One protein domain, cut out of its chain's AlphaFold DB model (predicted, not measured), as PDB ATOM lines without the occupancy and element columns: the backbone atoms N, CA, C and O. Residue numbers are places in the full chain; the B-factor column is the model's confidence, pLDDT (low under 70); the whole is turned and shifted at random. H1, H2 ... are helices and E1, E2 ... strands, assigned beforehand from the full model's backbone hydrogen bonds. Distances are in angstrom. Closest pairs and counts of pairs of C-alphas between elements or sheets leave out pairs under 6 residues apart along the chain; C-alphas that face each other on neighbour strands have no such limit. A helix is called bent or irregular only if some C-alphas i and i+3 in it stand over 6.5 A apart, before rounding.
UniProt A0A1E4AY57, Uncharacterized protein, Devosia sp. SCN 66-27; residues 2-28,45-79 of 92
ATOM      1  N   SER A   2     200.508 242.394 302.766       52.84
ATOM      2  CA  SER A   2     199.335 241.550 302.530       52.84
ATOM      3  C   SER A   2     199.818 240.160 302.123       52.84
ATOM      4  O   SER A   2     200.404 240.020 301.051       52.84
ATOM      5  N   ASP A   3     199.640 239.171 302.996       76.44
ATOM      6  CA  ASP A   3     199.940 237.776 302.684       76.44
ATOM      7  C   ASP A   3     199.076 237.330 301.499       76.44
ATOM      8  O   ASP A   3     197.851 237.457 301.517       76.44
ATOM      9  N   ILE A   4     199.728 236.865 300.432       80.81
ATOM     10  CA  ILE A   4     199.041 236.357 299.245       80.81
ATOM     11  C   ILE A   4     198.422 235.006 299.628       80.81
ATOM     12  O   ILE A   4     199.177 234.082 299.947       80.81
ATOM     13  N   PRO A   5     197.087 234.856 299.589       84.12
ATOM     14  CA  PRO A   5     196.442 233.616 299.984       84.12
ATOM     15  C   PRO A   5     196.767 232.491 299.003       84.12
ATOM     16  O   PRO A   5     197.002 232.702 297.808       84.12
ATOM     17  N   GLU A   6     196.743 231.264 299.507       87.94
ATOM     18  CA  GLU A   6     196.841 230.080 298.667       87.94
ATOM     19  C   GLU A   6     195.584 229.933 297.809       87.94
ATOM     20  O   GLU A   6     194.460 230.197 298.244       87.94
ATOM     21  N   CYS A   7     195.756 229.495 296.562       86.06
ATOM     22  CA  CYS A   7     194.612 229.219 295.710       86.06
ATOM     23  C   CYS A   7     193.797 228.048 296.288       86.06
ATOM     24  O   CYS A   7     194.342 226.949 296.405       86.06
ATOM     25  N   PRO A   8     192.478 228.191 296.512       82.69
ATOM     26  CA  PRO A   8     191.654 227.129 297.102       82.69
ATOM     27  C   PRO A   8     191.540 225.872 296.224       82.69
ATOM     28  O   PRO A   8     191.094 224.829 296.688       82.69
ATOM     29  N   LYS A   9     191.930 225.946 294.942       81.06
ATOM     30  CA  LYS A   9     191.900 224.806 294.013       81.06
ATOM     31  C   LYS A   9     193.216 224.025 293.962       81.06
ATOM     32  O   LYS A   9     193.170 222.810 293.806       81.06
ATOM     33  N   CYS A  10     194.371 224.694 294.019       87.81
ATOM     34  CA  CYS A  10     195.680 224.037 293.879       87.81
ATOM     35  C   CYS A  10     196.597 224.167 295.102       87.81
ATOM     36  O   CYS A  10     197.699 223.630 295.067       87.81
ATOM     37  N   GLY A  11     196.181 224.888 296.148       86.75
ATOM     38  CA  GLY A  11     196.946 225.086 297.383       86.75
ATOM     39  C   GLY A  11     198.224 225.911 297.221       86.75
ATOM     40  O   GLY A  11     199.020 225.990 298.141       86.75
ATOM     41  N   SER A  12     198.467 226.511 296.052       87.25
ATOM     42  CA  SER A  12     199.679 227.296 295.798       87.25
ATOM     43  C   SER A  12     199.368 228.786 295.738       87.25
ATOM     44  O   SER A  12     198.387 229.188 295.111       87.25
ATOM     45  N   SER A  13     200.241 229.603 296.328       88.19
ATOM     46  CA  SER A  13     200.242 231.069 296.215       88.19
ATOM     47  C   SER A  13     201.145 231.593 295.085       88.19
ATOM     48  O   SER A  13     201.066 232.760 294.711       88.19
ATOM     49  N   SER A  14     201.978 230.735 294.479       89.81
ATOM     50  CA  SER A  14     203.015 231.135 293.505       89.81
ATOM     51  C   SER A  14     202.465 231.854 292.261       89.81
ATOM     52  O   SER A  14     203.033 232.846 291.790       89.81
ATOM     53  N   ALA A  15     201.324 231.379 291.764       88.81
ATOM     54  CA  ALA A  15     200.620 231.905 290.597       88.81
ATOM     55  C   ALA A  15     199.392 232.756 290.966       88.81
ATOM     56  O   ALA A  15     198.562 233.042 290.102       88.81
ATOM     57  N   VAL A  16     199.243 233.125 292.244       89.00
ATOM     58  CA  VAL A  16     198.152 233.982 292.714       89.00
ATOM     59  C   VAL A  16     198.555 235.446 292.550       89.00
ATOM     60  O   VAL A  16     199.670 235.852 292.892       89.00
ATOM     61  N   ARG A  17     197.652 236.238 291.975       88.69
ATOM     62  CA  ARG A  17     197.827 237.670 291.715       88.69
ATOM     63  C   ARG A  17     196.606 238.442 292.211       88.69
ATOM     64  O   ARG A  17     195.496 237.919 292.092       88.69
ATOM     65  N   PRO A  18     196.782 239.658 292.754       86.62
ATOM     66  CA  PRO A  18     195.652 240.511 293.098       86.62
ATOM     67  C   PRO A  18     194.883 240.876 291.825       86.62
ATOM     68  O   PRO A  18     195.483 241.118 290.773       86.62
ATOM     69  N   LYS A  19     193.554 240.886 291.904       84.44
ATOM     70  CA  LYS A  19     192.681 241.212 290.777       84.44
ATOM     71  C   LYS A  19     191.386 241.841 291.271       84.44
ATOM     72  O   LYS A  19     190.783 241.347 292.215       84.44
ATOM     73  N   LEU A  20     190.938 242.879 290.572       80.06
ATOM     74  CA  LEU A  20     189.620 243.461 290.780       80.06
ATOM     75  C   LEU A  20     188.558 242.536 290.169       80.06
ATOM     76  O   LEU A  20     188.621 242.219 288.975       80.06
ATOM     77  N   LEU A  21     187.624 242.064 290.989       75.75
ATOM     78  CA  LEU A  21     186.578 241.124 290.594       75.75
ATOM     79  C   LEU A  21     185.248 241.860 290.497       75.75
ATOM     80  O   LEU A  21     184.841 242.510 291.450       75.75
ATOM     81  N   LEU A  22     184.571 241.738 289.356       71.94
ATOM     82  CA  LEU A  22     183.173 242.130 289.252       71.94
ATOM     83  C   LEU A  22     182.338 241.028 289.901       71.94
ATOM     84  O   LEU A  22     182.297 239.910 289.385       71.94
ATOM     85  N   ILE A  23     181.719 241.336 291.035       66.06
ATOM     86  CA  ILE A  23     180.610 240.539 291.547       66.06
ATOM     87  C   ILE A  23     179.368 241.098 290.865       66.06
ATOM     88  O   ILE A  23     179.153 242.306 290.896       66.06
ATOM     89  N   ASP A  24     178.611 240.252 290.179       59.62
ATOM     90  CA  ASP A  24     177.325 240.607 289.597       59.62
ATOM     91  C   ASP A  24     176.238 239.671 290.139       59.62
ATOM     92  O   ASP A  24     176.500 238.571 290.636       59.62
ATOM     93  N   GLY A  25     174.980 240.109 290.060       50.81
ATOM     94  CA  GLY A  25     173.827 239.290 290.456       50.81
ATOM     95  C   GLY A  25     173.644 238.025 289.606       50.81
ATOM     96  O   GLY A  25     172.795 237.199 289.928       50.81
ATOM     97  N   ALA A  26     174.440 237.833 288.545       51.34
ATOM     98  CA  ALA A  26     174.470 236.589 287.777       51.34
ATOM     99  C   ALA A  26     175.204 235.453 288.521       51.34
ATOM    100  O   ALA A  26     175.239 234.321 288.036       51.34
ATOM    101  N   TRP A  27     175.738 235.728 289.719       45.34
ATOM    102  CA  TRP A  27     176.185 234.712 290.672       45.34
ATOM    103  C   TRP A  27     175.028 233.946 291.348       45.34
ATOM    104  O   TRP A  27     175.267 232.950 292.035       45.34
ATOM    105  N   GLU A  28     173.766 234.343 291.155       45.66
ATOM    106  CA  GLU A  28     172.651 233.478 291.539       45.66
ATOM    107  C   GLU A  28     172.632 232.233 290.644       45.66
ATOM    108  O   GLU A  28     172.493 232.311 289.423       45.66
ATOM    109  N   ALA A  45     163.938 245.022 278.557       43.97
ATOM    110  CA  ALA A  45     163.967 246.420 278.986       43.97
ATOM    111  C   ALA A  45     163.170 246.667 280.284       43.97
ATOM    112  O   ALA A  45     163.457 247.605 281.020       43.97
ATOM    113  N   ASP A  46     162.216 245.792 280.613       45.62
ATOM    114  CA  ASP A  46     161.435 245.850 281.846       45.62
ATOM    115  C   ASP A  46     162.242 245.533 283.118       45.62
ATOM    116  O   ASP A  46     161.921 246.071 284.173       45.62
ATOM    117  N   ALA A  47     163.326 244.752 283.033       44.41
ATOM    118  CA  ALA A  47     164.238 244.496 284.157       44.41
ATOM    119  C   ALA A  47     165.157 245.694 284.475       44.41
ATOM    120  O   ALA A  47     165.792 245.727 285.525       44.41
ATOM    121  N   LEU A  48     165.215 246.687 283.576       48.19
ATOM    122  CA  LEU A  48     165.929 247.952 283.775       48.19
ATOM    123  C   LEU A  48     165.039 249.042 284.385       48.19
ATOM    124  O   LEU A  48     165.538 250.121 284.709       48.19
ATOM    125  N   ARG A  49     163.726 248.809 284.526       52.19
ATOM    126  CA  ARG A  49     162.855 249.806 285.152       52.19
ATOM    127  C   ARG A  49     163.187 249.873 286.648       52.19
ATOM    128  O   ARG A  49     163.200 248.826 287.300       52.19
ATOM    129  N   PRO A  50     163.414 251.074 287.210       53.50
ATOM    130  CA  PRO A  50     163.827 251.241 288.605       53.50
ATOM    131  C   PRO A  50     162.902 250.547 289.612       53.50
ATOM    132  O   PRO A  50     163.360 250.057 290.636       53.50
ATOM    133  N   GLU A  51     161.612 250.462 289.289       54.28
ATOM    134  CA  GLU A  51     160.564 249.813 290.082       54.28
ATOM    135  C   GLU A  51     160.641 248.275 290.153       54.28
ATOM    136  O   GLU A  51     160.072 247.688 291.071       54.28
ATOM    137  N   PHE A  52     161.353 247.615 289.230       51.25
ATOM    138  CA  PHE A  52     161.544 246.155 289.221       51.25
ATOM    139  C   PHE A  52     162.962 245.726 289.629       51.25
ATOM    140  O   PHE A  52     163.268 244.531 289.654       51.25
ATOM    141  N   ARG A  53     163.830 246.684 289.976       50.81
ATOM    142  CA  ARG A  53     165.186 246.430 290.472       50.81
ATOM    143  C   ARG A  53     165.093 245.819 291.880       50.81
ATOM    144  O   ARG A  53     164.791 246.513 292.850       50.81
ATOM    145  N   LYS A  54     165.306 244.502 291.996       51.31
ATOM    146  CA  LYS A  54     165.391 243.804 293.291       51.31
ATOM    147  C   LYS A  54     166.675 244.231 294.010       51.31
ATOM    148  O   LYS A  54     167.734 243.672 293.764       51.31
ATOM    149  N   GLY A  55     166.553 245.207 294.905       56.47
ATOM    150  CA  GLY A  55     167.647 245.668 295.761       56.47
ATOM    151  C   GLY A  55     168.724 246.457 295.019       56.47
ATOM    152  O   GLY A  55     168.726 246.575 293.791       56.47
ATOM    153  N   ASP A  56     169.648 247.037 295.779       51.41
ATOM    154  CA  ASP A  56     170.835 247.630 295.188       51.41
ATOM    155  C   ASP A  56     171.667 246.518 294.560       51.41
ATOM    156  O   ASP A  56     172.366 245.799 295.265       51.41
ATOM    157  N   ASN A  57     171.533 246.341 293.237       50.72
ATOM    158  CA  ASN A  57     172.410 245.472 292.458       50.72
ATOM    159  C   ASN A  57     173.843 245.712 292.931       50.72
ATOM    160  O   ASN A  57     174.378 246.809 292.750       50.72
ATOM    161  N   LEU A  58     174.428 244.696 293.565       53.59
ATOM    162  CA  LEU A  58     175.832 244.655 293.932       53.59
ATOM    163  C   LEU A  58     176.647 244.525 292.641       53.59
ATOM    164  O   LEU A  58     177.299 243.519 292.435       53.59
ATOM    165  N   GLU A  59     176.608 245.515 291.749       54.16
ATOM    166  CA  GLU A  59     177.682 245.724 290.777       54.16
ATOM    167  C   GLU A  59     178.853 246.321 291.560       54.16
ATOM    168  O   GLU A  59     179.126 247.522 291.529       54.16
ATOM    169  N   GLN A  60     179.483 245.478 292.377       63.09
ATOM    170  CA  GLN A  60     180.603 245.867 293.212       63.09
ATOM    171  C   GLN A  60     181.855 245.213 292.653       63.09
ATOM    172  O   GLN A  60     182.008 243.992 292.622       63.09
ATOM    173  N   PHE A  61     182.759 246.068 292.192       71.38
ATOM    174  CA  PHE A  61     184.138 245.675 292.001       71.38
ATOM    175  C   PHE A  61     184.765 245.495 293.381       71.38
ATOM    176  O   PHE A  61     184.875 246.462 294.135       71.38
ATOM    177  N   VAL A  62     185.150 244.267 293.713       74.56
ATOM    178  CA  VAL A  62     185.817 243.941 294.977       74.56
ATOM    179  C   VAL A  62     187.258 243.535 294.723       74.56
ATOM    180  O   VAL A  62     187.582 242.916 293.704       74.56
ATOM    181  N   ASP A  63     188.131 243.874 295.665       80.31
ATOM    182  CA  ASP A  63     189.497 243.373 295.647       80.31
ATOM    183  C   ASP A  63     189.491 241.873 295.943       80.31
ATOM    184  O   ASP A  63     189.001 241.410 296.975       80.31
ATOM    185  N   GLY A  64     190.052 241.102 295.020       86.25
ATOM    186  CA  GLY A  64     190.182 239.664 295.149       86.25
ATOM    187  C   GLY A  64     191.489 239.162 294.565       86.25
ATOM    188  O   GLY A  64     192.458 239.899 294.357       86.25
ATOM    189  N   TRP A  65     191.515 237.865 294.299       87.31
ATOM    190  CA  TRP A  65     192.702 237.160 293.854       87.31
ATOM    191  C   TRP A  65     192.376 236.286 292.653       87.31
ATOM    192  O   TRP A  65     191.272 235.764 292.513       87.31
ATOM    193  N   PHE A  66     193.351 236.112 291.771       86.81
ATOM    194  CA  PHE A  66     193.253 235.261 290.595       86.81
ATOM    195  C   PHE A  66     194.467 234.343 290.522       86.81
ATOM    196  O   PHE A  66     195.603 234.800 290.598       86.81
ATOM    197  N   CYS A  67     194.223 233.044 290.369       87.38
ATOM    198  CA  CYS A  67     195.272 232.056 290.151       87.38
ATOM    199  C   CYS A  67     195.427 231.789 288.654       87.38
ATOM    200  O   CYS A  67     194.519 231.232 288.032       87.38
ATOM    201  N   GLU A  68     196.586 232.133 288.094       89.31
ATOM    202  CA  GLU A  68     196.878 231.956 286.665       89.31
ATOM    203  C   GLU A  68     196.931 230.473 286.274       89.31
ATOM    204  O   GLU A  68     196.378 230.087 285.248       89.31
ATOM    205  N   THR A  69     197.487 229.614 287.135       88.31
ATOM    206  CA  THR A  69     197.551 228.160 286.898       88.31
ATOM    207  C   THR A  69     196.166 227.518 286.838       88.31
ATOM    208  O   THR A  69     195.926 226.602 286.055       88.31
ATOM    209  N   CYS A  70     195.239 227.967 287.686       83.75
ATOM    210  CA  CYS A  70     193.896 227.393 287.769       83.75
ATOM    211  C   CYS A  70     192.863 228.109 286.900       83.75
ATOM    212  O   CYS A  70     191.748 227.590 286.779       83.75
ATOM    213  N   ALA A  71     193.209 229.285 286.369       85.06
ATOM    214  CA  ALA A  71     192.302 230.227 285.722       85.06
ATOM    215  C   ALA A  71     191.034 230.511 286.553       85.06
ATOM    216  O   ALA A  71     189.929 230.583 286.018       85.06
ATOM    217  N   LYS A  72     191.180 230.640 287.880       79.75
ATOM    218  CA  LYS A  72     190.063 230.898 288.804       79.75
ATOM    219  C   LYS A  72     190.315 232.135 289.655       79.75
ATOM    220  O   LYS A  72     191.407 232.298 290.197       79.75
ATOM    221  N   ALA A  73     189.278 232.956 289.783       82.31
ATOM    222  CA  ALA A  73     189.217 234.068 290.718       82.31
ATOM    223  C   ALA A  73     188.524 233.654 292.022       82.31
ATOM    224  O   ALA A  73     187.682 232.755 292.011       82.31
ATOM    225  N   PHE A  74     188.894 234.293 293.126       81.38
ATOM    226  CA  PHE A  74     188.293 234.086 294.440       81.38
ATOM    227  C   PHE A  74     188.461 235.338 295.310       81.38
ATOM    228  O   PHE A  74     189.405 236.110 295.130       81.38
ATOM    229  N   VAL A  75     187.538 235.532 296.247       82.44
ATOM    230  CA  VAL A  75     187.590 236.605 297.249       82.44
ATOM    231  C   VAL A  75     188.174 236.076 298.565       82.44
ATOM    232  O   VAL A  75     188.112 234.868 298.811       82.44
ATOM    233  N   PRO A  76     188.760 236.940 299.413       72.88
ATOM    234  CA  PRO A  76     189.072 236.597 300.800       72.88
ATOM    235  C   PRO A  76     187.831 236.123 301.567       72.88
ATOM    236  O   PRO A  76     186.721 236.565 301.274       72.88
ATOM    237  N   ASN A  77     188.028 235.279 302.585       68.19
ATOM    238  CA  ASN A  77     186.930 234.779 303.425       68.19
ATOM    239  C   ASN A  77     186.112 235.905 304.070       68.19
ATOM    240  O   ASN A  77     184.916 235.733 304.254       68.19
ATOM    241  N   ASP A  78     186.717 237.063 304.335       65.75
ATOM    242  CA  ASP A  78     186.042 238.224 304.932       65.75
ATOM    243  C   ASP A  78     184.902 238.787 304.058       65.75
ATOM    244  O   ASP A  78     184.026 239.484 304.562       65.75
ATOM    245  N   TYR A  79     184.896 238.488 302.752       63.59
ATOM    246  CA  TYR A  79     183.809 238.850 301.832       63.59
ATOM    247  C   TYR A  79     182.672 237.823 301.800       63.59
ATOM    248  O   TYR A  79     181.618 238.094 301.221       63.59
TER     249      TYR A  79
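This is residues 2 to 28 and 45 to 79 of the 92 residues of an uncharacterized protein of Devosia sp. SCN 66-27 (UniProt A0A1E4AY57). There is little regular structure: a small antiparallel sheet, E1 - E2 - E3, with long bent strands E1 and E2, has the unnamed residues 2 to 15 folded at one end and a free arm, residues 45 to 53 with H1, at the other. The 62 printed residues hold E1, H1, E2, E3 in that order, mostly strand, with 23 residues in named elements. The whole is loose, with radius of gyration of the C-alphas 15.3 A and spans of 46 by 21 by 15 A.

E1, residues 16 to 23, is antiparallel to E2, residues 60 to 67, with N 17 and O 66 2.9 A apart. E2 and E3, residues 72 to 74, form a hairpin, with N 65 and O 74 2.9 A apart. H1, residues 45 to 48, is not on the sheet and is too short for an O i to N i+4 pair.

E1 begins at C-alpha 16 (198.152, 233.982, 292.714), spans 18.8 A and bends by 60 degrees at residue 20. H1 spans 5.4 A. E2 spans 20.4 A and bends by 62 degrees at residue 63. E3 spans 6.7 A, ending at C-alpha 74 (188.293, 234.086, 294.440).

Residues 29 to 44 are not printed; C-alphas 28 and 45 are 20.0 A apart. The link H1 to E2 is long. pLDDT is under 70 in 26 residues, among them 45 to 60.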